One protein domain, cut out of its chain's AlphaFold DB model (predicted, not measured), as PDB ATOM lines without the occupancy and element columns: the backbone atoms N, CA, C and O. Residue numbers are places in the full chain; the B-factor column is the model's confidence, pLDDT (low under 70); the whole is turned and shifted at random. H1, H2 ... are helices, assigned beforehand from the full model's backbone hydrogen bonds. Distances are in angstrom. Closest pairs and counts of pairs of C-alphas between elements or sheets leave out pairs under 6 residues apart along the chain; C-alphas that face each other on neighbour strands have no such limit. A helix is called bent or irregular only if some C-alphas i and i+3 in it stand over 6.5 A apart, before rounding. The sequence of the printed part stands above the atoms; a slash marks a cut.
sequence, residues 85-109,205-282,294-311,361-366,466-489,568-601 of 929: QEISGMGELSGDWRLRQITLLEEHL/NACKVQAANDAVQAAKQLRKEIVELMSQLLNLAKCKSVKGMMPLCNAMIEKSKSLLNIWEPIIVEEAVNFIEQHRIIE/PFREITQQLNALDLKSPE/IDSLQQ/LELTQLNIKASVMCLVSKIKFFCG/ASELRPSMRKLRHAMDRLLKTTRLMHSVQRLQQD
ATOM      1  N   GLN A  85       1.339 -13.535 -46.565       81.75
ATOM      2  CA  GLN A  85       2.110 -13.988 -47.728       81.75
ATOM      3  C   GLN A  85       1.919 -15.478 -47.983       81.75
ATOM      4  O   GLN A  85       1.882 -15.909 -49.137       81.75
ATOM      5  N   GLU A  86       1.826 -16.268 -46.911       82.31
ATOM      6  CA  GLU A  86       1.678 -17.703 -47.031       82.31
ATOM      7  C   GLU A  86       0.329 -18.072 -47.660       82.31
ATOM      8  O   GLU A  86       0.288 -18.869 -48.599       82.31
ATOM      9  N   ILE A  87      -0.745 -17.414 -47.218       84.31
ATOM     10  CA  ILE A  87      -2.109 -17.622 -47.713       84.31
ATOM     11  C   ILE A  87      -2.287 -17.075 -49.135       84.31
ATOM     12  O   ILE A  87      -2.907 -17.737 -49.973       84.31
ATOM     13  N   SER A  88      -1.748 -15.886 -49.428       81.25
ATOM     14  CA  SER A  88      -1.816 -15.296 -50.770       81.25
ATOM     15  C   SER A  88      -0.977 -16.081 -51.779       81.25
ATOM     16  O   SER A  88      -1.352 -16.184 -52.942       81.25
ATOM     17  N   GLY A  89       0.132 -16.680 -51.324       77.25
ATOM     18  CA  GLY A  89       1.058 -17.463 -52.142       77.25
ATOM     19  C   GLY A  89       0.426 -18.668 -52.845       77.25
ATOM     20  O   GLY A  89       0.957 -19.133 -53.855       77.25
ATOM     21  N   MET A  90      -0.699 -19.184 -52.334       78.62
ATOM     22  CA  MET A  90      -1.429 -20.310 -52.938       78.62
ATOM     23  C   MET A  90      -2.117 -19.951 -54.262       78.62
ATOM     24  O   MET A  90      -2.500 -20.851 -55.008       78.62
ATOM     25  N   GLY A  91      -2.256 -18.659 -54.569       77.81
ATOM     26  CA  GLY A  91      -3.078 -18.187 -55.678       77.81
ATOM     27  C   GLY A  91      -4.575 -18.233 -55.360       77.81
ATOM     28  O   GLY A  91      -4.985 -18.569 -54.248       77.81
ATOM     29  N   GLU A  92      -5.391 -17.847 -56.339       82.19
ATOM     30  CA  GLU A  92      -6.848 -17.795 -56.191       82.19
ATOM     31  C   GLU A  92      -7.461 -19.203 -56.272       82.19
ATOM     32  O   GLU A  92      -7.198 -19.959 -57.213       82.19
ATOM     33  N   LEU A  93      -8.279 -19.553 -55.276       85.38
ATOM     34  CA  LEU A  93      -8.992 -20.833 -55.213       85.38
ATOM     35  C   LEU A  93     -10.419 -20.728 -55.778       85.38
ATOM     36  O   LEU A  93     -11.023 -19.652 -55.811       85.38
ATOM     37  N   SER A  94     -10.977 -21.856 -56.212       82.25
ATOM     38  CA  SER A  94     -12.340 -21.979 -56.737       82.25
ATOM     39  C   SER A  94     -13.361 -22.363 -55.650       82.25
ATOM     40  O   SER A  94     -13.016 -22.860 -54.574       82.25
ATOM     41  N   GLY A  95     -14.646 -22.102 -55.918       82.75
ATOM     42  CA  GLY A  95     -15.769 -22.523 -55.069       82.75
ATOM     43  C   GLY A  95     -15.719 -22.021 -53.617       82.75
ATOM     44  O   GLY A  95     -15.267 -20.910 -53.333       82.75
ATOM     45  N   ASP A  96     -16.175 -22.860 -52.680       82.62
ATOM     46  CA  ASP A  96     -16.244 -22.547 -51.241       82.62
ATOM     47  C   ASP A  96     -14.870 -22.283 -50.601       82.62
ATOM     48  O   ASP A  96     -14.764 -21.579 -49.590       82.62
ATOM     49  N   TRP A  97     -13.795 -22.806 -51.198       86.50
ATOM     50  CA  TRP A  97     -12.430 -22.571 -50.730       86.50
ATOM     51  C   TRP A  97     -11.989 -21.128 -50.937       86.50
ATOM     52  O   TRP A  97     -11.249 -20.610 -50.101       86.50
ATOM     53  N   ARG A  98     -12.515 -20.444 -51.962       86.19
ATOM     54  CA  ARG A  98     -12.296 -19.006 -52.159       86.19
ATOM     55  C   ARG A  98     -12.820 -18.196 -50.979       86.19
ATOM     56  O   ARG A  98     -12.112 -17.351 -50.433       86.19
ATOM     57  N   LEU A  99     -14.044 -18.490 -50.533       84.50
ATOM     58  CA  LEU A  99     -14.655 -17.811 -49.388       84.50
ATOM     59  C   LEU A  99     -13.870 -18.078 -48.094       84.50
ATOM     60  O   LEU A  99     -13.645 -17.154 -47.307       84.50
ATOM     61  N   ARG A 100     -13.420 -19.322 -47.883       86.94
ATOM     62  CA  ARG A 100     -12.568 -19.683 -46.737       86.94
ATOM     63  C   ARG A 100     -11.221 -18.961 -46.769       86.94
ATOM     64  O   ARG A 100     -10.786 -18.465 -45.735       86.94
ATOM     65  N   GLN A 101     -10.593 -18.859 -47.939       87.56
ATOM     66  CA  GLN A 101      -9.323 -18.157 -48.124       87.56
ATOM     67  C   GLN A 101      -9.449 -16.667 -47.816       87.56
ATOM     68  O   GLN A 101      -8.659 -16.140 -47.035       87.56
ATOM     69  N   ILE A 102     -10.477 -16.006 -48.350       85.81
ATOM     70  CA  ILE A 102     -10.757 -14.593 -48.072       85.81
ATOM     71  C   ILE A 102     -11.079 -14.355 -46.596       85.81
ATOM     72  O   ILE A 102     -10.558 -13.414 -46.006       85.81
ATOM     73  N   THR A 103     -11.876 -15.227 -45.976       85.94
ATOM     74  CA  THR A 103     -12.195 -15.117 -44.543       85.94
ATOM     75  C   THR A 103     -10.938 -15.277 -43.679       85.94
ATOM     76  O   THR A 103     -10.765 -14.560 -42.697       85.94
ATOM     77  N   LEU A 104     -10.028 -16.182 -44.052       87.62
ATOM     78  CA  LEU A 104      -8.756 -16.358 -43.350       87.62
ATOM     79  C   LEU A 104      -7.826 -15.142 -43.534       87.62
ATOM     80  O   LEU A 104      -7.182 -14.726 -42.572       87.62
ATOM     81  N   LEU A 105      -7.779 -14.545 -44.731       88.00
ATOM     82  CA  LEU A 105      -7.057 -13.288 -44.974       88.00
ATOM     83  C   LEU A 105      -7.628 -12.134 -44.136       88.00
ATOM     84  O   LEU A 105      -6.860 -11.388 -43.536       88.00
ATOM     85  N   GLU A 106      -8.956 -12.012 -44.061       87.31
ATOM     86  CA  GLU A 106      -9.660 -10.998 -43.262       87.31
ATOM     87  C   GLU A 106      -9.245 -11.056 -41.781       87.31
ATOM     88  O   GLU A 106      -8.923 -10.032 -41.176       87.31
ATOM     89  N   GLU A 107      -9.184 -12.266 -41.220       88.19
ATOM     90  CA  GLU A 107      -8.798 -12.531 -39.831       88.19
ATOM     91  C   GLU A 107      -7.335 -12.145 -39.542       88.19
ATOM     92  O   GLU A 107      -7.041 -11.464 -38.559       88.19
ATOM     93  N   HIS A 108      -6.407 -12.517 -40.427       89.31
ATOM     94  CA  HIS A 108      -4.990 -12.172 -40.270       89.31
ATOM     95  C   HIS A 108      -4.692 -10.692 -40.518       89.31
ATOM     96  O   HIS A 108      -3.816 -10.126 -39.864       89.31
ATOM     97  N   LEU A 109      -5.437 -10.040 -41.412       89.94
ATOM     98  CA  LEU A 109      -5.357  -8.592 -41.598       89.94
ATOM     99  C   LEU A 109      -5.866  -7.836 -40.372       89.94
ATOM    100  O   LEU A 109      -5.250  -6.845 -39.984       89.94
ATOM    101  N   ASN A 205      -7.611 -32.398 -37.931       61.06
ATOM    102  CA  ASN A 205      -6.939 -31.307 -38.660       61.06
ATOM    103  C   ASN A 205      -6.238 -30.280 -37.745       61.06
ATOM    104  O   ASN A 205      -5.318 -29.582 -38.175       61.06
ATOM    105  N   ALA A 206      -6.622 -30.183 -36.466       64.06
ATOM    106  CA  ALA A 206      -5.963 -29.283 -35.512       64.06
ATOM    107  C   ALA A 206      -4.514 -29.694 -35.206       64.06
ATOM    108  O   ALA A 206      -3.653 -28.837 -35.009       64.06
ATOM    109  N   CYS A 207      -4.254 -31.003 -35.178       70.56
ATOM    110  CA  CYS A 207      -2.914 -31.554 -34.992       70.56
ATOM    111  C   CYS A 207      -2.054 -31.325 -36.245       70.56
ATOM    112  O   CYS A 207      -0.928 -30.845 -36.131       70.56
ATOM    113  N   LYS A 208      -2.629 -31.556 -37.436       80.81
ATOM    114  CA  LYS A 208      -1.951 -31.371 -38.731       80.81
ATOM    115  C   LYS A 208      -1.454 -29.937 -38.946       80.81
ATOM    116  O   LYS A 208      -0.323 -29.750 -39.375       80.81
ATOM    117  N   VAL A 209      -2.247 -28.917 -38.598       82.62
ATOM    118  CA  VAL A 209      -1.810 -27.509 -38.723       82.62
ATOM    119  C   VAL A 209      -0.652 -27.173 -37.798       82.62
ATOM    120  O   VAL A 209       0.274 -26.491 -38.226       82.62
ATOM    121  N   GLN A 210      -0.685 -27.643 -36.547       80.62
ATOM    122  CA  GLN A 210       0.421 -27.398 -35.626       80.62
ATOM    123  C   GLN A 210       1.696 -28.088 -36.122       80.62
ATOM    124  O   GLN A 210       2.728 -27.433 -36.202       80.62
ATOM    125  N   ALA A 211       1.601 -29.354 -36.540       82.81
ATOM    126  CA  ALA A 211       2.725 -30.089 -37.116       82.81
ATOM    127  C   ALA A 211       3.286 -29.395 -38.371       82.81
ATOM    128  O   ALA A 211       4.498 -29.236 -38.503       82.81
ATOM    129  N   ALA A 212       2.416 -28.902 -39.261       85.38
ATOM    130  CA  ALA A 212       2.829 -28.160 -40.450       85.38
ATOM    131  C   ALA A 212       3.498 -26.815 -40.106       85.38
ATOM    132  O   ALA A 212       4.498 -26.457 -40.724       85.38
ATOM    133  N   ASN A 213       3.000 -26.081 -39.104       85.44
ATOM    134  CA  ASN A 213       3.641 -24.852 -38.627       85.44
ATOM    135  C   ASN A 213       5.016 -25.144 -38.006       85.44
ATOM    136  O   ASN A 213       5.996 -24.486 -38.346       85.44
ATOM    137  N   ASP A 214       5.110 -26.168 -37.154       84.88
ATOM    138  CA  ASP A 214       6.369 -26.599 -36.539       84.88
ATOM    139  C   ASP A 214       7.392 -26.992 -37.617       84.88
ATOM    140  O   ASP A 214       8.559 -26.601 -37.539       84.88
ATOM    141  N   ALA A 215       6.941 -27.661 -38.684       86.19
ATOM    142  CA  ALA A 215       7.755 -27.962 -39.854       86.19
ATOM    143  C   ALA A 215       8.243 -26.696 -40.583       86.19
ATOM    144  O   ALA A 215       9.426 -26.608 -40.921       86.19
ATOM    145  N   VAL A 216       7.382 -25.685 -40.784       85.94
ATOM    146  CA  VAL A 216       7.784 -24.389 -41.368       85.94
ATOM    147  C   VAL A 216       8.862 -23.719 -40.512       85.94
ATOM    148  O   VAL A 216       9.878 -23.271 -41.051       85.94
ATOM    149  N   GLN A 217       8.676 -23.660 -39.191       85.81
ATOM    150  CA  GLN A 217       9.643 -23.031 -38.284       85.81
ATOM    151  C   GLN A 217      10.975 -23.789 -38.263       85.81
ATOM    152  O   GLN A 217      12.038 -23.177 -38.376       85.81
ATOM    153  N   ALA A 218      10.934 -25.121 -38.193       85.44
ATOM    154  CA  ALA A 218      12.127 -25.959 -38.230       85.44
ATOM    155  C   ALA A 218      12.886 -25.810 -39.561       85.44
ATOM    156  O   ALA A 218      14.113 -25.678 -39.561       85.44
ATOM    157  N   ALA A 219      12.174 -25.746 -40.691       86.56
ATOM    158  CA  ALA A 219      12.775 -25.519 -42.003       86.56
ATOM    159  C   ALA A 219      13.443 -24.135 -42.101       86.56
ATOM    160  O   ALA A 219      14.565 -24.037 -42.604       86.56
ATOM    161  N   LYS A 220      12.802 -23.073 -41.582       85.00
ATOM    162  CA  LYS A 220      13.389 -21.719 -41.503       85.00
ATOM    163  C   LYS A 220      14.666 -21.710 -40.660       85.00
ATOM    164  O   LYS A 220      15.695 -21.208 -41.117       85.00
ATOM    165  N   GLN A 221      14.620 -22.312 -39.472       84.62
ATOM    166  CA  GLN A 221      15.751 -22.353 -38.548       84.62
ATOM    167  C   GLN A 221      16.940 -23.128 -39.131       84.62
ATOM    168  O   GLN A 221      18.054 -22.607 -39.183       84.62
ATOM    169  N   LEU A 222      16.714 -24.338 -39.652       87.81
ATOM    170  CA  LEU A 222      17.780 -25.125 -40.278       87.81
ATOM    171  C   LEU A 222      18.353 -24.434 -41.517       87.81
ATOM    172  O   LEU A 222      19.563 -24.478 -41.733       87.81
ATOM    173  N   ARG A 223      17.519 -23.752 -42.314       88.12
ATOM    174  CA  ARG A 223      17.987 -22.939 -43.444       88.12
ATOM    175  C   ARG A 223      18.932 -21.835 -42.983       88.12
ATOM    176  O   ARG A 223      19.995 -21.682 -43.581       88.12
ATOM    177  N   LYS A 224      18.575 -21.104 -41.924       85.19
ATOM    178  CA  LYS A 224      19.414 -20.052 -41.331       85.19
ATOM    179  C   LYS A 224      20.755 -20.610 -40.851       85.19
ATOM    180  O   LYS A 224      21.799 -20.081 -41.222       85.19
ATOM    181  N   GLU A 225      20.737 -21.724 -40.123       85.44
ATOM    182  CA  GLU A 225      21.951 -22.403 -39.648       85.44
ATOM    183  C   GLU A 225      22.845 -22.888 -40.800       85.44
ATOM    184  O   GLU A 225      24.058 -22.692 -40.773       85.44
ATOM    185  N   ILE A 226      22.262 -23.484 -41.847       88.88
ATOM    186  CA  ILE A 226      23.010 -23.930 -43.030       88.88
ATOM    187  C   ILE A 226      23.644 -22.734 -43.759       88.88
ATOM    188  O   ILE A 226      24.803 -22.819 -44.165       88.88
ATOM    189  N   VAL A 227      22.923 -21.620 -43.920       87.44
ATOM    190  CA  VAL A 227      23.444 -20.402 -44.573       87.44
ATOM    191  C   VAL A 227      24.570 -19.756 -43.757       87.44
ATOM    192  O   VAL A 227      25.556 -19.289 -44.336       87.44
ATOM    193  N   GLU A 228      24.478 -19.781 -42.431       86.25
ATOM    194  CA  GLU A 228      25.548 -19.327 -41.540       86.25
ATOM    195  C   GLU A 228      26.807 -20.200 -41.701       86.25
ATOM    196  O   GLU A 228      27.899 -19.687 -41.958       86.25
ATOM    197  N   LEU A 229      26.652 -21.531 -41.703       88.12
ATOM    198  CA  LEU A 229      27.751 -22.467 -41.980       88.12
ATOM    199  C   LEU A 229      28.367 -22.249 -43.373       88.12
ATOM    200  O   LEU A 229      29.591 -22.294 -43.519       88.12
ATOM    201  N   MET A 230      27.552 -21.974 -44.400       89.62
ATOM    202  CA  MET A 230      28.042 -21.622 -45.741       89.62
ATOM    203  C   MET A 230      28.890 -20.348 -45.718       89.62
ATOM    204  O   MET A 230      29.930 -20.292 -46.377       89.62
ATOM    205  N   SER A 231      28.460 -19.334 -44.969       87.88
ATOM    206  CA  SER A 231      29.159 -18.051 -44.853       87.88
ATOM    207  C   SER A 231      30.508 -18.221 -44.148       87.88
ATOM    208  O   SER A 231      31.529 -17.731 -44.637       87.88
ATOM    209  N   GLN A 232      30.546 -19.012 -43.073       87.62
ATOM    210  CA  GLN A 232      31.783 -19.379 -42.378       87.62
ATOM    211  C   GLN A 232      32.735 -20.179 -43.280       87.62
ATOM    212  O   GLN A 232      33.924 -19.862 -43.357       87.62
ATOM    213  N   LEU A 233      32.221 -21.154 -44.039       88.12
ATOM    214  CA  LEU A 233      33.002 -21.902 -45.033       88.12
ATOM    215  C   LEU A 233      33.577 -20.992 -46.122       88.12
ATOM    216  O   LEU A 233      34.731 -21.160 -46.515       88.12
ATOM    217  N   LEU A 234      32.800 -20.016 -46.597       87.69
ATOM    218  CA  LEU A 234      33.256 -19.054 -47.598       87.69
ATOM    219  C   LEU A 234      34.371 -18.154 -47.044       87.69
ATOM    220  O   LEU A 234      35.325 -17.857 -47.762       87.69
ATOM    221  N   ASN A 235      34.288 -17.757 -45.772       85.75
ATOM    222  CA  ASN A 235      35.338 -16.988 -45.101       85.75
ATOM    223  C   ASN A 235      36.632 -17.802 -44.943       85.75
ATOM    224  O   ASN A 235      37.707 -17.295 -45.267       85.75
ATOM    225  N   LEU A 236      36.544 -19.078 -44.547       86.12
ATOM    226  CA  LEU A 236      37.710 -19.974 -44.508       86.12
ATOM    227  C   LEU A 236      38.316 -20.190 -45.900       86.12
ATOM    228  O   LEU A 236      39.539 -20.171 -46.043       86.12
ATOM    229  N   ALA A 237      37.474 -20.330 -46.928       85.19
ATOM    230  CA  ALA A 237      37.909 -20.483 -48.313       85.19
ATOM    231  C   ALA A 237      38.654 -19.242 -48.830       85.19
ATOM    232  O   ALA A 237      39.708 -19.381 -49.451       85.19
ATOM    233  N   LYS A 238      38.167 -18.031 -48.519       84.19
ATOM    234  CA  LYS A 238      38.867 -16.767 -48.828       84.19
ATOM    235  C   LYS A 238      40.236 -16.690 -48.146       84.19
ATOM    236  O   LYS A 238      41.198 -16.245 -48.761       84.19
ATOM    237  N   CYS A 239      40.327 -17.164 -46.903       83.25
ATOM    238  CA  CYS A 239      41.571 -17.182 -46.130       83.25
ATOM    239  C   CYS A 239      42.480 -18.384 -46.452       83.25
ATOM    240  O   CYS A 239      43.530 -18.526 -45.829       83.25
ATOM    241  N   LYS A 240      42.076 -19.275 -47.374       80.31
ATOM    242  CA  LYS A 240      42.751 -20.551 -47.691       80.31
ATOM    243  C   LYS A 240      43.070 -21.405 -46.455       80.31
ATOM    244  O   LYS A 240      44.036 -22.166 -46.436       80.31
ATOM    245  N   SER A 241      42.250 -21.292 -45.409       80.12
ATOM    246  CA  SER A 241      42.433 -22.041 -44.168       80.12
ATOM    247  C   SER A 241      41.709 -23.374 -44.255       80.12
ATOM    248  O   SER A 241      40.485 -23.418 -44.207       80.12
ATOM    249  N   VAL A 242      42.464 -24.470 -44.322       80.19
ATOM    250  CA  VAL A 242      41.914 -25.837 -44.294       80.19
ATOM    251  C   VAL A 242      41.460 -26.248 -42.891       80.19
ATOM    252  O   VAL A 242      40.498 -27.007 -42.732       80.19
ATOM    253  N   LYS A 243      42.116 -25.712 -41.853       78.56
ATOM    254  CA  LYS A 243      41.752 -25.968 -40.455       78.56
ATOM    255  C   LYS A 243      40.340 -25.433 -40.199       78.56
ATOM    256  O   LYS A 243      40.091 -24.241 -40.346       78.56
ATOM    257  N   GLY A 244      39.423 -26.333 -39.838       81.94
ATOM    258  CA  GLY A 244      38.022 -26.013 -39.539       81.94
ATOM    259  C   GLY A 244      37.025 -26.218 -40.688       81.94
ATOM    260  O   GLY A 244      35.830 -26.303 -40.416       81.94
ATOM    261  N   MET A 245      37.464 -26.407 -41.942       87.62
ATOM    262  CA  MET A 245      36.527 -26.587 -43.069       87.62
ATOM    263  C   MET A 245      35.741 -27.905 -42.989       87.62
ATOM    264  O   MET A 245      34.535 -27.922 -43.224       87.62
ATOM    265  N   MET A 246      36.399 -29.012 -42.630       87.88
ATOM    266  CA  MET A 246      35.740 -30.323 -42.518       87.88
ATOM    267  C   MET A 246      34.700 -30.393 -41.382       87.88
ATOM    268  O   MET A 246      33.603 -30.882 -41.648       87.88
ATOM    269  N   PRO A 247      34.967 -29.886 -40.159       89.62
ATOM    270  CA  PRO A 247      33.947 -29.778 -39.113       89.62
ATOM    271  C   PRO A 247      32.697 -29.002 -39.545       89.62
ATOM    272  O   PRO A 247      31.590 -29.513 -39.387       89.62
ATOM    273  N   LEU A 248      32.859 -27.821 -40.158       89.00
ATOM    274  CA  LEU A 248      31.729 -27.029 -40.666       89.00
ATOM    275  C   LEU A 248      30.957 -27.775 -41.760       89.00
ATOM    276  O   LEU A 248      29.728 -27.758 -41.789       89.00
ATOM    277  N   CYS A 249      31.675 -28.470 -42.642       88.94
ATOM    278  CA  CYS A 249      31.067 -29.290 -43.679       88.94
ATOM    279  C   CYS A 249      30.253 -30.453 -43.089       88.94
ATOM    280  O   CYS A 249      29.149 -30.719 -43.556       88.94
ATOM    281  N   ASN A 250      30.769 -31.131 -42.062       89.69
ATOM    282  CA  ASN A 250      30.064 -32.218 -41.382       89.69
ATOM    283  C   ASN A 250      28.812 -31.710 -40.657       89.69
ATOM    284  O   ASN A 250      27.750 -32.309 -40.810       89.69
ATOM    285  N   ALA A 251      28.913 -30.572 -39.962       90.75
ATOM    286  CA  ALA A 251      27.759 -29.909 -39.357       90.75
ATOM    287  C   ALA A 251      26.697 -29.571 -40.417       90.75
ATOM    288  O   ALA A 251      25.515 -29.839 -40.229       90.75
ATOM    289  N   MET A 252      27.108 -29.072 -41.585       91.25
ATOM    290  CA  MET A 252      26.184 -28.766 -42.678       91.25
ATOM    291  C   MET A 252      25.504 -30.026 -43.244       91.25
ATOM    292  O   MET A 252      24.311 -29.981 -43.551       91.25
ATOM    293  N   ILE A 253      26.217 -31.157 -43.359       90.12
ATOM    294  CA  ILE A 253      25.618 -32.451 -43.741       90.12
ATOM    295  C   ILE A 253      24.554 -32.859 -42.719       90.12
ATOM    296  O   ILE A 253      23.458 -33.254 -43.110       90.12
ATOM    297  N   GLU A 254      24.872 -32.777 -41.430       92.06
ATOM    298  CA  GLU A 254      23.959 -33.143 -40.346       92.06
ATOM    299  C   GLU A 254      22.689 -32.289 -40.383       92.06
ATOM    300  O   GLU A 254      21.590 -32.835 -40.466       92.06
ATOM    301  N   LYS A 255      22.828 -30.962 -40.466       91.81
ATOM    302  CA  LYS A 255      21.690 -30.036 -40.574       91.81
ATOM    303  C   LYS A 255      20.867 -30.259 -41.839       91.81
ATOM    304  O   LYS A 255      19.642 -30.206 -41.787       91.81
ATOM    305  N   SER A 256      21.513 -30.580 -42.960       90.44
ATOM    306  CA  SER A 256      20.810 -30.925 -44.202       90.44
ATOM    307  C   SER A 256      20.037 -32.241 -44.077       90.44
ATOM    308  O   SER A 256      18.949 -32.358 -44.629       90.44
ATOM    309  N   LYS A 257      20.552 -33.233 -43.335       91.00
ATOM    310  CA  LYS A 257      19.813 -34.472 -43.033       91.00
ATOM    311  C   LYS A 257      18.622 -34.207 -42.118       91.00
ATOM    312  O   LYS A 257      17.546 -34.721 -42.395       91.00
ATOM    313  N   SER A 258      18.797 -33.394 -41.075       91.75
ATOM    314  CA  SER A 258      17.688 -32.963 -40.217       91.75
ATOM    315  C   SER A 258      16.608 -32.265 -41.033       91.75
ATOM    316  O   SER A 258      15.438 -32.581 -40.863       91.75
ATOM    317  N   LEU A 259      17.003 -31.392 -41.969       87.75
ATOM    318  CA  LEU A 259      16.076 -30.695 -42.856       87.75
ATOM    319  C   LEU A 259      15.245 -31.704 -43.644       87.75
ATOM    320  O   LEU A 259      14.028 -31.637 -43.606       87.75
ATOM    321  N   LEU A 260      15.897 -32.696 -44.253       85.81
ATOM    322  CA  LEU A 260      15.274 -33.779 -45.023       85.81
ATOM    323  C   LEU A 260      14.344 -34.710 -44.227       85.81
ATOM    324  O   LEU A 260      13.665 -35.511 -44.862       85.81
ATOM    325  N   ASN A 261      14.269 -34.589 -42.901       87.00
ATOM    326  CA  ASN A 261      13.427 -35.424 -42.041       87.00
ATOM    327  C   ASN A 261      12.253 -34.661 -41.396       87.00
ATOM    328  O   ASN A 261      11.562 -35.228 -40.556       87.00
ATOM    329  N   ILE A 262      12.029 -33.390 -41.749       82.31
ATOM    330  CA  ILE A 262      10.982 -32.554 -41.131       82.31
ATOM    331  C   ILE A 262       9.559 -32.905 -41.612       82.31
ATOM    332  O   ILE A 262       8.586 -32.585 -40.936       82.31
ATOM    333  N   TRP A 263       9.415 -33.541 -42.775       74.25
ATOM    334  CA  TRP A 263       8.124 -33.711 -43.458       74.25
ATOM    335  C   TRP A 263       7.428 -35.035 -43.161       74.25
ATOM    336  O   TRP A 263       8.058 -36.089 -43.117       74.25
ATOM    337  N   GLU A 264       6.096 -34.971 -43.140       77.75
ATOM    338  CA  GLU A 264       5.209 -36.123 -43.291       77.75
ATOM    339  C   GLU A 264       4.758 -36.224 -44.762       77.75
ATOM    340  O   GLU A 264       4.024 -35.345 -45.221       77.75
ATOM    341  N   PRO A 265       5.163 -37.267 -45.518       76.38
ATOM    342  CA  PRO A 265       4.853 -37.392 -46.948       76.38
ATOM    343  C   PRO A 265       3.355 -37.304 -47.262       76.38
ATOM    344  O   PRO A 265       2.967 -36.687 -48.247       76.38
ATOM    345  N   ILE A 266       2.521 -37.842 -46.367       79.69
ATOM    346  CA  ILE A 266       1.059 -37.849 -46.495       79.69
ATOM    347  C   ILE A 266       0.503 -36.417 -46.514       79.69
ATOM    348  O   ILE A 266      -0.335 -36.093 -47.347       79.69
ATOM    349  N   ILE A 267       0.994 -35.528 -45.640       81.00
ATOM    350  CA  ILE A 267       0.532 -34.130 -45.575       81.00
ATOM    351  C   ILE A 267       0.957 -33.358 -46.833       81.00
ATOM    352  O   ILE A 267       0.221 -32.487 -47.301       81.00
ATOM    353  N   VAL A 268       2.133 -33.677 -47.386       80.62
ATOM    354  CA  VAL A 268       2.636 -33.067 -48.626       80.62
ATOM    355  C   VAL A 268       1.732 -33.442 -49.795       80.62
ATOM    356  O   VAL A 268       1.279 -32.560 -50.520       80.62
ATOM    357  N   GLU A 269       1.457 -34.735 -49.956       81.94
ATOM    358  CA  GLU A 269       0.626 -35.265 -51.037       81.94
ATOM    359  C   GLU A 269      -0.813 -34.739 -50.946       81.94
ATOM    360  O   GLU A 269      -1.349 -34.240 -51.935       81.94
ATOM    361  N   GLU A 270      -1.405 -34.732 -49.745       83.81
ATOM    362  CA  GLU A 270      -2.716 -34.119 -49.492       83.81
ATOM    363  C   GLU A 270      -2.756 -32.644 -49.929       83.81
ATOM    364  O   GLU A 270      -3.735 -32.205 -50.535       83.81
ATOM    365  N   ALA A 271      -1.708 -31.869 -49.627       84.44
ATOM    366  CA  ALA A 271      -1.659 -30.446 -49.947       84.44
ATOM    367  C   ALA A 271      -1.471 -30.172 -51.446       84.44
ATOM    368  O   ALA A 271      -2.092 -29.249 -51.975       84.44
ATOM    369  N   VAL A 272      -0.637 -30.960 -52.127       81.81
ATOM    370  CA  VAL A 272      -0.420 -30.845 -53.578       81.81
ATOM    371  C   VAL A 272      -1.698 -31.211 -54.332       81.81
ATOM    372  O   VAL A 272      -2.203 -30.379 -55.087       81.81
ATOM    373  N   ASN A 273      -2.294 -32.368 -54.023       83.25
ATOM    374  CA  ASN A 273      -3.553 -32.815 -54.627       83.25
ATOM    375  C   ASN A 273      -4.682 -31.796 -54.407       83.25
ATOM    376  O   ASN A 273      -5.481 -31.531 -55.303       83.25
ATOM    377  N   PHE A 274      -4.748 -31.193 -53.215       85.75
ATOM    378  CA  PHE A 274      -5.733 -30.157 -52.915       85.75
ATOM    379  C   PHE A 274      -5.597 -28.939 -53.838       85.75
ATOM    380  O   PHE A 274      -6.606 -28.429 -54.327       85.75
ATOM    381  N   ILE A 275      -4.370 -28.467 -54.068       82.31
ATOM    382  CA  ILE A 275      -4.106 -27.292 -54.903       82.31
ATOM    383  C   ILE A 275      -4.398 -27.590 -56.371       82.31
ATOM    384  O   ILE A 275      -5.040 -26.772 -57.022       82.31
ATOM    385  N   GLU A 276      -4.003 -28.757 -56.876       79.56
ATOM    386  CA  GLU A 276      -4.304 -29.173 -58.253       79.56
ATOM    387  C   GLU A 276      -5.812 -29.226 -58.530       79.56
ATOM    388  O   GLU A 276      -6.261 -28.835 -59.602       79.56
ATOM    389  N   GLN A 277      -6.611 -29.641 -57.543       81.62
ATOM    390  CA  GLN A 277      -8.066 -29.740 -57.681       81.62
ATOM    391  C   GLN A 277      -8.801 -28.394 -57.603       81.62
ATOM    392  O   GLN A 277      -9.860 -28.243 -58.209       81.62
ATOM    393  N   HIS A 278      -8.297 -27.437 -56.817       81.38
ATOM    394  CA  HIS A 278      -9.071 -26.251 -56.423       81.38
ATOM    395  C   HIS A 278      -8.467 -24.917 -56.874       81.38
ATOM    396  O   HIS A 278      -9.075 -23.871 -56.645       81.38
ATOM    397  N   ARG A 279      -7.282 -24.905 -57.489       77.25
ATOM    398  CA  ARG A 279      -6.654 -23.675 -57.986       77.25
ATOM    399  C   ARG A 279      -7.273 -23.242 -59.313       77.25
ATOM    400  O   ARG A 279      -7.470 -24.056 -60.209       77.25
ATOM    401  N   ILE A 280      -7.538 -21.944 -59.460       70.69
ATOM    402  CA  ILE A 280      -7.999 -21.379 -60.734       70.69
ATOM    403  C   ILE A 280      -6.792 -21.175 -61.652       70.69
ATOM    404  O   ILE A 280      -5.884 -20.403 -61.335       70.69
ATOM    405  N   ILE A 281      -6.800 -21.861 -62.793       60.47
ATOM    406  CA  ILE A 281      -5.823 -21.727 -63.879       60.47
ATOM    407  C   ILE A 281      -6.496 -20.921 -64.999       60.47
ATOM    408  O   ILE A 281      -6.832 -21.461 -66.041       60.47
ATOM    409  N   GLU A 282      -6.782 -19.640 -64.772       52.41
ATOM    410  CA  GLU A 282      -7.280 -18.763 -65.842       52.41
ATOM    411  C   GLU A 282      -6.260 -17.650 -66.115       52.41
ATOM    412  O   GLU A 282      -6.097 -16.695 -65.340       52.41
ATOM    413  N   PRO A 294     -10.901  -9.351 -57.742       70.56
ATOM    414  CA  PRO A 294     -10.770  -8.694 -56.439       70.56
ATOM    415  C   PRO A 294      -9.704  -9.353 -55.548       70.56
ATOM    416  O   PRO A 294      -9.021  -8.690 -54.772       70.56
ATOM    417  N   PHE A 295      -9.492 -10.665 -55.700       72.69
ATOM    418  CA  PHE A 295      -8.409 -11.388 -55.035       72.69
ATOM    419  C   PHE A 295      -7.012 -10.959 -55.522       72.69
ATOM    420  O   PHE A 295      -6.086 -10.813 -54.715       72.69
ATOM    421  N   ARG A 296      -6.835 -10.738 -56.832       71.81
ATOM    422  CA  ARG A 296      -5.580 -10.225 -57.408       71.81
ATOM    423  C   ARG A 296      -5.285  -8.803 -56.924       71.81
ATOM    424  O   ARG A 296      -4.131  -8.532 -56.599       71.81
ATOM    425  N   GLU A 297      -6.298  -7.946 -56.785       72.06
ATOM    426  CA  GLU A 297      -6.144  -6.604 -56.194       72.06
ATOM    427  C   GLU A 297      -5.685  -6.672 -54.729       72.06
ATOM    428  O   GLU A 297      -4.698  -6.033 -54.357       72.06
ATOM    429  N   ILE A 298      -6.332  -7.518 -53.915       74.44
ATOM    430  CA  ILE A 298      -5.943  -7.772 -52.515       74.44
ATOM    431  C   ILE A 298      -4.485  -8.246 -52.441       74.44
ATOM    432  O   ILE A 298      -3.699  -7.746 -51.639       74.44
ATOM    433  N   THR A 299      -4.098  -9.187 -53.303       72.31
ATOM    434  CA  THR A 299      -2.736  -9.741 -53.332       72.31
ATOM    435  C   THR A 299      -1.696  -8.702 -53.763       72.31
ATOM    436  O   THR A 299      -0.588  -8.668 -53.224       72.31
ATOM    437  N   GLN A 300      -2.038  -7.818 -54.704       72.25
ATOM    438  CA  GLN A 300      -1.160  -6.729 -55.134       72.25
ATOM    439  C   GLN A 300      -0.947  -5.700 -54.016       72.25
ATOM    440  O   GLN A 300       0.187  -5.290 -53.767       72.25
ATOM    441  N   GLN A 301      -2.015  -5.324 -53.312       72.75
ATOM    442  CA  GLN A 301      -1.947  -4.408 -52.172       72.75
ATOM    443  C   GLN A 301      -1.191  -5.020 -50.983       72.75
ATOM    444  O   GLN A 301      -0.396  -4.329 -50.350       72.75
ATOM    445  N   LEU A 302      -1.351  -6.324 -50.727       72.06
ATOM    446  CA  LEU A 302      -0.532  -7.053 -49.755       72.06
ATOM    447  C   LEU A 302       0.960  -6.904 -50.077       72.06
ATOM    448  O   LEU A 302       1.743  -6.548 -49.204       72.06
ATOM    449  N   ASN A 303       1.369  -7.085 -51.333       67.50
ATOM    450  CA  ASN A 303       2.771  -6.918 -51.725       67.50
ATOM    451  C   ASN A 303       3.300  -5.483 -51.532       67.50
ATOM    452  O   ASN A 303       4.498  -5.311 -51.301       67.50
ATOM    453  N   ALA A 304       2.428  -4.470 -51.583       66.12
ATOM    454  CA  ALA A 304       2.787  -3.070 -51.349       66.12
ATOM    455  C   ALA A 304       3.051  -2.738 -49.865       66.12
ATOM    456  O   ALA A 304       3.747  -1.767 -49.581       66.12
ATOM    457  N   LEU A 305       2.583  -3.560 -48.915       63.91
ATOM    458  CA  LEU A 305       2.802  -3.382 -47.466       63.91
ATOM    459  C   LEU A 305       4.231  -3.720 -46.995       63.91
ATOM    460  O   LEU A 305       4.452  -3.977 -45.806       63.91
ATOM    461  N   ASP A 306       5.193  -3.776 -47.920       61.53
ATOM    462  CA  ASP A 306       6.571  -4.222 -47.692       61.53
ATOM    463  C   ASP A 306       6.604  -5.435 -46.746       61.53
ATOM    464  O   ASP A 306       7.144  -5.434 -45.633       61.53
ATOM    465  N   LEU A 307       5.857  -6.477 -47.131       55.09
ATOM    466  CA  LEU A 307       5.726  -7.708 -46.346       55.09
ATOM    467  C   LEU A 307       7.027  -8.525 -46.345       55.09
ATOM    468  O   LEU A 307       7.084  -9.601 -45.747       55.09
ATOM    469  N   LYS A 308       8.063  -8.069 -47.054       47.66
ATOM    470  CA  LYS A 308       9.325  -8.784 -47.205       47.66
ATOM    471  C   LYS A 308       9.942  -9.036 -45.832       47.66
ATOM    472  O   LYS A 308      10.217  -8.115 -45.070       47.66
ATOM    473  N   SER A 309      10.137 -10.313 -45.510       38.88
ATOM    474  CA  SER A 309      10.823 -10.702 -44.282       38.88
ATOM    475  C   SER A 309      12.261 -10.161 -44.321       38.88
ATOM    476  O   SER A 309      12.953 -10.429 -45.308       38.88
ATOM    477  N   PRO A 310      12.738  -9.445 -43.286       36.28
ATOM    478  CA  PRO A 310      14.114  -8.941 -43.228       36.28
ATOM    479  C   PRO A 310      15.157 -10.053 -43.419       36.28
ATOM    480  O   PRO A 310      16.216  -9.843 -44.003       36.28
ATOM    481  N   GLU A 311      14.823 -11.282 -43.008       38.22
ATOM    482  CA  GLU A 311      15.692 -12.454 -43.155       38.22
ATOM    483  C   GLU A 311      15.853 -12.931 -44.614       38.22
ATOM    484  O   GLU A 311      16.728 -13.752 -44.902       38.22
ATOM    485  N   ILE A 361      -3.328  -0.617 -44.481       81.19
ATOM    486  CA  ILE A 361      -3.873  -1.843 -43.871       81.19
ATOM    487  C   ILE A 361      -5.403  -1.750 -43.776       81.19
ATOM    488  O   ILE A 361      -6.096  -2.712 -44.104       81.19
ATOM    489  N   ASP A 362      -5.932  -0.586 -43.395       82.00
ATOM    490  CA  ASP A 362      -7.371  -0.324 -43.279       82.00
ATOM    491  C   ASP A 362      -8.086  -0.404 -44.623       82.00
ATOM    492  O   ASP A 362      -9.108  -1.083 -44.744       82.00
ATOM    493  N   SER A 363      -7.514   0.235 -45.644       82.50
ATOM    494  CA  SER A 363      -8.035   0.184 -47.012       82.50
ATOM    495  C   SER A 363      -8.099  -1.261 -47.508       82.50
ATOM    496  O   SER A 363      -9.132  -1.710 -48.003       82.50
ATOM    497  N   LEU A 364      -7.024  -2.025 -47.295       81.38
ATOM    498  CA  LEU A 364      -6.957  -3.430 -47.678       81.38
ATOM    499  C   LEU A 364      -7.978  -4.292 -46.918       81.38
ATOM    500  O   LEU A 364      -8.662  -5.122 -47.519       81.38
ATOM    501  N   GLN A 365      -8.117  -4.089 -45.607       82.31
ATOM    502  CA  GLN A 365      -9.111  -4.792 -44.796       82.31
ATOM    503  C   GLN A 365     -10.533  -4.507 -45.298       82.31
ATOM    504  O   GLN A 365     -11.344  -5.429 -45.394       82.31
ATOM    505  N   GLN A 366     -10.832  -3.259 -45.668       83.38
ATOM    506  CA  GLN A 366     -12.128  -2.875 -46.221       83.38
ATOM    507  C   GLN A 366     -12.399  -3.555 -47.571       83.38
ATOM    508  O   GLN A 366     -13.496  -4.080 -47.771       83.38
ATOM    509  N   LEU A 466       8.540 -33.697 -54.471       74.19
ATOM    510  CA  LEU A 466       9.316 -33.523 -53.237       74.19
ATOM    511  C   LEU A 466      10.614 -34.344 -53.271       74.19
ATOM    512  O   LEU A 466      11.665 -33.859 -52.847       74.19
ATOM    513  N   GLU A 467      10.563 -35.551 -53.832       78.94
ATOM    514  CA  GLU A 467      11.722 -36.431 -54.001       78.94
ATOM    515  C   GLU A 467      12.845 -35.786 -54.822       78.94
ATOM    516  O   GLU A 467      14.022 -35.912 -54.471       78.94
ATOM    517  N   LEU A 468      12.500 -35.025 -55.865       84.25
ATOM    518  CA  LEU A 468      13.466 -34.306 -56.692       84.25
ATOM    519  C   LEU A 468      14.100 -33.145 -55.916       84.25
ATOM    520  O   LEU A 468      15.320 -32.964 -55.951       84.25
ATOM    521  N   THR A 469      13.310 -32.415 -55.124       82.25
ATOM    522  CA  THR A 469      13.834 -31.370 -54.225       82.25
ATOM    523  C   THR A 469      14.795 -31.963 -53.186       82.25
ATOM    524  O   THR A 469      15.890 -31.433 -52.970       82.25
ATOM    525  N   GLN A 470      14.447 -33.106 -52.588       84.81
ATOM    526  CA  GLN A 470      15.321 -33.820 -51.655       84.81
ATOM    527  C   GLN A 470      16.610 -34.311 -52.329       84.81
ATOM    528  O   GLN A 470      17.698 -34.199 -51.748       84.81
ATOM    529  N   LEU A 471      16.516 -34.826 -53.559       87.25
ATOM    530  CA  LEU A 471      17.668 -35.244 -54.355       87.25
ATOM    531  C   LEU A 471      18.590 -34.057 -54.660       87.25
ATOM    532  O   LEU A 471      19.804 -34.173 -54.488       87.25
ATOM    533  N   ASN A 472      18.030 -32.900 -55.020       88.19
ATOM    534  CA  ASN A 472      18.776 -31.670 -55.292       88.19
ATOM    535  C   ASN A 472      19.542 -31.165 -54.058       88.19
ATOM    536  O   ASN A 472      20.698 -30.741 -54.181       88.19
ATOM    537  N   ILE A 473      18.950 -31.260 -52.861       87.94
ATOM    538  CA  ILE A 473      19.629 -30.947 -51.591       87.94
ATOM    539  C   ILE A 473      20.790 -31.920 -51.367       87.94
ATOM    540  O   ILE A 473      21.931 -31.482 -51.183       87.94
ATOM    541  N   LYS A 474      20.532 -33.234 -51.445       87.94
ATOM    542  CA  LYS A 474      21.556 -34.279 -51.269       87.94
ATOM    543  C   LYS A 474      22.715 -34.093 -52.255       87.94
ATOM    544  O   LYS A 474      23.874 -34.075 -51.843       87.94
ATOM    545  N   ALA A 475      22.417 -33.892 -53.537       89.69
ATOM    546  CA  ALA A 475      23.410 -33.703 -54.590       89.69
ATOM    547  C   ALA A 475      24.247 -32.432 -54.376       89.69
ATOM    548  O   ALA A 475      25.473 -32.467 -54.509       89.69
ATOM    549  N   SER A 476      23.615 -31.319 -53.990       90.56
ATOM    550  CA  SER A 476      24.316 -30.052 -53.745       90.56
ATOM    551  C   SER A 476      25.269 -30.146 -52.551       90.56
ATOM    552  O   SER A 476      26.416 -29.698 -52.651       90.56
ATOM    553  N   VAL A 477      24.838 -30.789 -51.458       89.12
ATOM    554  CA  VAL A 477      25.689 -31.069 -50.290       89.12
ATOM    555  C   VAL A 477      26.851 -31.979 -50.684       89.12
ATOM    556  O   VAL A 477      27.999 -31.639 -50.417       89.12
ATOM    557  N   MET A 478      26.594 -33.091 -51.379       87.31
ATOM    558  CA  MET A 478      27.643 -34.024 -51.818       87.31
ATOM    559  C   MET A 478      28.670 -33.366 -52.750       87.31
ATOM    560  O   MET A 478      29.873 -33.622 -52.637       87.31
ATOM    561  N   CYS A 479      28.222 -32.470 -53.634       88.94
ATOM    562  CA  CYS A 479      29.098 -31.669 -54.484       88.94
ATOM    563  C   CYS A 479      29.986 -30.728 -53.651       88.94
ATOM    564  O   CYS A 479      31.197 -30.671 -53.874       88.94
ATOM    565  N   LEU A 480      29.412 -30.032 -52.660       87.44
ATOM    566  CA  LEU A 480      30.176 -29.152 -51.770       87.44
ATOM    567  C   LEU A 480      31.214 -29.938 -50.958       87.44
ATOM    568  O   LEU A 480      32.380 -29.552 -50.913       87.44
ATOM    569  N   VAL A 481      30.807 -31.074 -50.385       86.56
ATOM    570  CA  VAL A 481      31.680 -31.984 -49.629       86.56
ATOM    571  C   VAL A 481      32.856 -32.442 -50.483       86.56
ATOM    572  O   VAL A 481      33.989 -32.449 -50.010       86.56
ATOM    573  N   SER A 482      32.611 -32.802 -51.744       86.50
ATOM    574  CA  SER A 482      33.660 -33.266 -52.658       86.50
ATOM    575  C   SER A 482      34.692 -32.172 -52.942       86.50
ATOM    576  O   SER A 482      35.892 -32.430 -52.872       86.50
ATOM    577  N   LYS A 483      34.241 -30.930 -53.169       86.38
ATOM    578  CA  LYS A 483      35.123 -29.766 -53.360       86.38
ATOM    579  C   LYS A 483      35.929 -29.434 -52.102       86.38
ATOM    580  O   LYS A 483      37.130 -29.202 -52.188       86.38
ATOM    581  N   ILE A 484      35.298 -29.465 -50.927       85.94
ATOM    582  CA  ILE A 484      35.981 -29.206 -49.651       85.94
ATOM    583  C   ILE A 484      37.018 -30.295 -49.366       85.94
ATOM    584  O   ILE A 484      38.160 -29.973 -49.055       85.94
ATOM    585  N   LYS A 485      36.671 -31.577 -49.542       83.19
ATOM    586  CA  LYS A 485      37.626 -32.691 -49.412       83.19
ATOM    587  C   LYS A 485      38.817 -32.533 -50.355       83.19
ATOM    588  O   LYS A 485      39.938 -32.824 -49.954       83.19
ATOM    589  N   PHE A 486      38.589 -32.039 -51.571       81.56
ATOM    590  CA  PHE A 486      39.657 -31.741 -52.520       81.56
ATOM    591  C   PHE A 486      40.579 -30.603 -52.038       81.56
ATOM    592  O   PHE A 486      41.799 -30.751 -52.096       81.56
ATOM    593  N   PHE A 487      40.034 -29.504 -51.501       81.19
ATOM    594  CA  PHE A 487      40.845 -28.422 -50.914       81.19
ATOM    595  C   PHE A 487      41.640 -28.884 -49.690       81.19
ATOM    596  O   PHE A 487      42.827 -28.577 -49.578       81.19
ATOM    597  N   CYS A 488      41.018 -29.676 -48.815       77.69
ATOM    598  CA  CYS A 488      41.671 -30.238 -47.637       77.69
ATOM    599  C   CYS A 488      42.767 -31.250 -48.012       77.69
ATOM    600  O   CYS A 488      43.854 -31.216 -47.444       77.69
ATOM    601  N   GLY A 489      42.521 -32.100 -49.017       67.00
ATOM    602  CA  GLY A 489      43.464 -33.120 -49.492       67.00
ATOM    603  C   GLY A 489      44.725 -32.567 -50.167       67.00
ATOM    604  O   GLY A 489      45.712 -33.287 -50.293       67.00
ATOM    605  N   ALA A 568      36.739 -19.699 -53.045       83.38
ATOM    606  CA  ALA A 568      35.413 -19.144 -52.825       83.38
ATOM    607  C   ALA A 568      34.571 -19.180 -54.112       83.38
ATOM    608  O   ALA A 568      33.383 -19.508 -54.048       83.38
ATOM    609  N   SER A 569      35.154 -18.898 -55.286       81.88
ATOM    610  CA  SER A 569      34.451 -19.022 -56.577       81.88
ATOM    611  C   SER A 569      33.993 -20.450 -56.860       81.88
ATOM    612  O   SER A 569      32.886 -20.632 -57.363       81.88
ATOM    613  N   GLU A 570      34.774 -21.449 -56.460       84.44
ATOM    614  CA  GLU A 570      34.452 -22.864 -56.650       84.44
ATOM    615  C   GLU A 570      33.311 -23.359 -55.749       84.44
ATOM    616  O   GLU A 570      32.496 -24.190 -56.168       84.44
ATOM    617  N   LEU A 571      33.201 -22.848 -54.517       85.62
ATOM    618  CA  LEU A 571      32.126 -23.227 -53.588       85.62
ATOM    619  C   LEU A 571      30.789 -22.545 -53.922       85.62
ATOM    620  O   LEU A 571      29.727 -23.157 -53.758       85.62
ATOM    621  N   ARG A 572      30.822 -21.305 -54.434       86.31
ATOM    622  CA  ARG A 572      29.630 -20.473 -54.705       86.31
ATOM    623  C   ARG A 572      28.538 -21.173 -55.538       86.31
ATOM    624  O   ARG A 572      27.375 -21.036 -55.166       86.31
ATOM    625  N   PRO A 573      28.823 -21.896 -56.643       87.44
ATOM    626  CA  PRO A 573      27.789 -22.588 -57.417       87.44
ATOM    627  C   PRO A 573      27.057 -23.672 -56.619       87.44
ATOM    628  O   PRO A 573      25.834 -23.753 -56.673       87.44
ATOM    629  N   SER A 574      27.790 -24.484 -55.851       86.44
ATOM    630  CA  SER A 574      27.213 -25.568 -55.045       86.44
ATOM    631  C   SER A 574      26.384 -25.012 -53.881       86.44
ATOM    632  O   SER A 574      25.291 -25.505 -53.618       86.44
ATOM    633  N   MET A 575      26.853 -23.930 -53.248       88.12
ATOM    634  CA  MET A 575      26.095 -23.203 -52.221       88.12
ATOM    635  C   MET A 575      24.818 -22.562 -52.787       88.12
ATOM    636  O   MET A 575      23.770 -22.643 -52.151       88.12
ATOM    637  N   ARG A 576      24.870 -21.982 -53.998       84.69
ATOM    638  CA  ARG A 576      23.684 -21.443 -54.694       84.69
ATOM    639  C   ARG A 576      22.646 -22.525 -54.983       84.69
ATOM    640  O   ARG A 576      21.476 -22.325 -54.679       84.69
ATOM    641  N   LYS A 577      23.068 -23.678 -55.517       87.38
ATOM    642  CA  LYS A 577      22.163 -24.813 -55.770       87.38
ATOM    643  C   LYS A 577      21.517 -25.329 -54.481       87.38
ATOM    644  O   LYS A 577      20.306 -25.529 -54.459       87.38
ATOM    645  N   LEU A 578      22.294 -25.460 -53.402       86.88
ATOM    646  CA  LEU A 578      21.772 -25.872 -52.097       86.88
ATOM    647  C   LEU A 578      20.746 -24.866 -51.557       86.88
ATOM    648  O   LEU A 578      19.659 -25.267 -51.151       86.88
ATOM    649  N   ARG A 579      21.046 -23.563 -51.630       86.69
ATOM    650  CA  ARG A 579      20.119 -22.502 -51.213       86.69
ATOM    651  C   ARG A 579      18.809 -22.549 -52.000       86.69
ATOM    652  O   ARG A 579      17.753 -22.593 -51.386       86.69
ATOM    653  N   HIS A 580      18.872 -22.630 -53.329       85.19
ATOM    654  CA  HIS A 580      17.670 -22.728 -54.160       85.19
ATOM    655  C   HIS A 580      16.830 -23.970 -53.849       85.19
ATOM    656  O   HIS A 580      15.606 -23.877 -53.804       85.19
ATOM    657  N   ALA A 581      17.462 -25.121 -53.610       84.12
ATOM    658  CA  ALA A 581      16.743 -26.339 -53.251       84.12
ATOM    659  C   ALA A 581      16.065 -26.216 -51.870       84.12
ATOM    660  O   ALA A 581      14.910 -26.603 -51.714       84.12
ATOM    661  N   MET A 582      16.737 -25.602 -50.891       87.75
ATOM    662  CA  MET A 582      16.155 -25.284 -49.580       87.75
ATOM    663  C   MET A 582      15.018 -24.252 -49.664       87.75
ATOM    664  O   MET A 582      14.056 -24.337 -48.905       87.75
ATOM    665  N   ASP A 583      15.101 -23.287 -50.583       82.62
ATOM    666  CA  ASP A 583      14.042 -22.294 -50.800       82.62
ATOM    667  C   ASP A 583      12.781 -22.945 -51.381       82.62
ATOM    668  O   ASP A 583      11.679 -22.672 -50.909       82.62
ATOM    669  N   ARG A 584      12.933 -23.840 -52.368       82.12
ATOM    670  CA  ARG A 584      11.820 -24.634 -52.927       82.12
ATOM    671  C   ARG A 584      11.136 -25.463 -51.850       82.12
ATOM    672  O   ARG A 584       9.921 -25.456 -51.718       82.12
ATOM    673  N   LEU A 585      11.938 -26.097 -51.015       82.88
ATOM    674  CA  LEU A 585      11.465 -26.907 -49.911       82.88
ATOM    675  C   LEU A 585      10.671 -26.101 -48.871       82.88
ATOM    676  O   LEU A 585       9.598 -26.518 -48.428       82.88
ATOM    677  N   LEU A 586      11.163 -24.912 -48.516       83.19
ATOM    678  CA  LEU A 586      10.443 -23.996 -47.638       83.19
ATOM    679  C   LEU A 586       9.113 -23.551 -48.264       83.19
ATOM    680  O   LEU A 586       8.115 -23.478 -47.550       83.19
ATOM    681  N   LYS A 587       9.065 -23.302 -49.582       81.81
ATOM    682  CA  LYS A 587       7.806 -23.008 -50.292       81.81
ATOM    683  C   LYS A 587       6.802 -24.153 -50.152       81.81
ATOM    684  O   LYS A 587       5.669 -23.899 -49.758       81.81
ATOM    685  N   THR A 588       7.217 -25.398 -50.385       81.94
ATOM    686  CA  THR A 588       6.346 -26.575 -50.214       81.94
ATOM    687  C   THR A 588       5.849 -26.704 -48.775       81.94
ATOM    688  O   THR A 588       4.679 -26.988 -48.542       81.94
ATOM    689  N   THR A 589       6.703 -26.416 -47.791       83.06
ATOM    690  CA  THR A 589       6.320 -26.494 -46.371       83.06
ATOM    691  C   THR A 589       5.287 -25.435 -45.994       83.06
ATOM    692  O   THR A 589       4.320 -25.715 -45.288       83.06
ATOM    693  N   ARG A 590       5.444 -24.222 -46.526       84.75
ATOM    694  CA  ARG A 590       4.470 -23.144 -46.351       84.75
ATOM    695  C   ARG A 590       3.146 -23.418 -47.059       84.75
ATOM    696  O   ARG A 590       2.091 -23.092 -46.519       84.75
ATOM    697  N   LEU A 591       3.193 -24.047 -48.234       84.06
ATOM    698  CA  LEU A 591       1.999 -24.501 -48.942       84.06
ATOM    699  C   LEU A 591       1.214 -25.503 -48.091       84.06
ATOM    700  O   LEU A 591       0.027 -25.294 -47.860       84.06
ATOM    701  N   MET A 592       1.888 -26.527 -47.551       84.94
ATOM    702  CA  MET A 592       1.268 -27.494 -46.635       84.94
ATOM    703  C   MET A 592       0.593 -26.799 -45.457       84.94
ATOM    704  O   MET A 592      -0.575 -27.048 -45.173       84.94
ATOM    705  N   HIS A 593       1.309 -25.893 -44.792       87.31
ATOM    706  CA  HIS A 593       0.766 -25.139 -43.669       87.31
ATOM    707  C   HIS A 593      -0.490 -24.349 -44.062       87.31
ATOM    708  O   HIS A 593      -1.510 -24.435 -43.378       87.31
ATOM    709  N   SER A 594      -0.453 -23.649 -45.194       87.75
ATOM    710  CA  SER A 594      -1.566 -22.831 -45.682       87.75
ATOM    711  C   SER A 594      -2.798 -23.675 -46.030       87.75
ATOM    712  O   SER A 594      -3.907 -23.341 -45.606       87.75
ATOM    713  N   VAL A 595      -2.612 -24.807 -46.717       88.12
ATOM    714  CA  VAL A 595      -3.702 -25.738 -47.055       88.12
ATOM    715  C   VAL A 595      -4.327 -26.330 -45.796       88.12
ATOM    716  O   VAL A 595      -5.545 -26.284 -45.630       88.12
ATOM    717  N   GLN A 596      -3.508 -26.822 -44.864       87.31
ATOM    718  CA  GLN A 596      -4.014 -27.405 -43.622       87.31
ATOM    719  C   GLN A 596      -4.808 -26.370 -42.805       87.31
ATOM    720  O   GLN A 596      -5.833 -26.707 -42.212       87.31
ATOM    721  N   ARG A 597      -4.400 -25.092 -42.819       85.50
ATOM    722  CA  ARG A 597      -5.147 -23.995 -42.179       85.50
ATOM    723  C   ARG A 597      -6.485 -23.692 -42.851       85.50
ATOM    724  O   ARG A 597      -7.457 -23.424 -42.146       85.50
ATOM    725  N   LEU A 598      -6.561 -23.752 -44.180       86.94
ATOM    726  CA  LEU A 598      -7.828 -23.605 -44.908       86.94
ATOM    727  C   LEU A 598      -8.801 -24.756 -44.634       86.94
ATOM    728  O   LEU A 598     -10.017 -24.552 -44.590       86.94
ATOM    729  N   GLN A 599      -8.265 -25.962 -44.452       86.19
ATOM    730  CA  GLN A 599      -9.031 -27.171 -44.150       86.19
ATOM    731  C   GLN A 599      -9.522 -27.234 -42.695       86.19
ATOM    732  O   GLN A 599     -10.331 -28.106 -42.363       86.19
ATOM    733  N   GLN A 600      -9.074 -26.327 -41.819       81.25
ATOM    734  CA  GLN A 600      -9.648 -26.184 -40.483       81.25
ATOM    735  C   GLN A 600     -11.044 -25.564 -40.525       81.25
ATOM    736  O   GLN A 600     -11.399 -24.798 -41.422       81.25
ATOM    737  N   ASP A 601     -11.845 -25.899 -39.514       79.81
ATOM    738  CA  ASP A 601     -13.147 -25.277 -39.326       79.81
ATOM    739  C   ASP A 601     -13.005 -23.765 -39.068       79.81
ATOM    740  O   ASP A 601     -12.211 -23.329 -38.232       79.81
TER     741      ASP A 601
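Overview. This is residues 85 to 109, 205 to 282, 294 to 311, 361 to 366, 466 to 489 and 568 to 601 of the 929 residues of the protein "inositol polyphosphate 4-phosphatase type II isoform X3" of Drosophila lebanonensis (UniProt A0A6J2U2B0). Four helices, H3, H4, H8 and H9, stand side by side in an elongated bundle, up and down, each running against the one before it in the chain. At one end, H5 packs across H9, and the short helices H1, H2, H6 and H7 make a looser head there. The printed part has 185 residues with nine named helices, H1 to H9 in order, and no named strand; its class is all helix. It is only just loose, close to compact, with a radius of gyration of the C-alphas of 19.7 A, and spans 61 by 35 by 30 A.

Arrangement. H3, residues 205 to 238, is the longest helix. It touches H9, residues 568 to 598, at a shallow tilt of 11 degrees, opposite ways; their closest C-alphas are those of Ala 212 and His 593, 4.9 A apart. H3 and H4, residues 245 to 259, form a helical hairpin, closest at C-alphas 226 and 252, 5.8 A. H8, residues 466 to 489, touches H4 at a shallow tilt of 9 degrees, closest at C-alphas 249 and 481, 6.6 A. H8 also touches H9, closest at C-alphas 476 and 578, 5.2 A. H3 and H8 are apart, while H4 and H9 are near each other. H9 is the hub, touching five helices. With residues 588 to 596 alone it touches H5, residues 265 to 278, only just about perpendicular at 70.1 degrees; C-alphas 271 and 592 are closest, 5.3 A. With residues 590 to 594 alone it touches H1, residues 85 to 88, closest at C-alphas 87 and 594, 5.6 A. With residue 598 alone it touches H2, residues 95 to 109, closest at C-alphas 100 and 598, 6.4 A. H7, residues 361 to 366, only just touches H2, with 3 pairs of C-alphas within 8 A, closest at 109 and 365, 6.2 A. H7 also only just touches H6, residues 294 to 304, with 3 such pairs, closest at 298 and 364, 6.6 A. Every O i to N i+4 pair is within hydrogen-bond range in H4, H5, H6, H7 and H8; the counts are 10 of 11 in H2, 29 of 30 in H3 and 25 of 27 in H9, and H1 is too short for such a pair.

Along the chain. H3 runs 49.1 A from C-alpha 205 at (-6.939, -31.307, -38.660) to C-alpha 238 at (38.867, -16.767, -48.828). H9 is 44.2 A long and ends with C-alpha 598 at (-7.828, -23.605, -44.908); it is only just irregular, with C-alphas 570 and 573 6.7 A apart. H8 is 34.4 A long.

Size, cuts and confidence. The C-alphas farthest apart, of Gln 366 and Gly 489, are 63.4 A apart. Five cuts leave C-alpha gaps of 23.0 A from 109 to 205, 14.2 A from 282 to 294, 22.3 A from 311 to 361, 38.1 A from 366 to 466 and 16.5 A from 489 to 568. Of the links printed whole, none is long. The mean pLDDT of the printed part is 81.9; residues 205 to 206, 281 to 282, 303 to 311 and 489 are under 70.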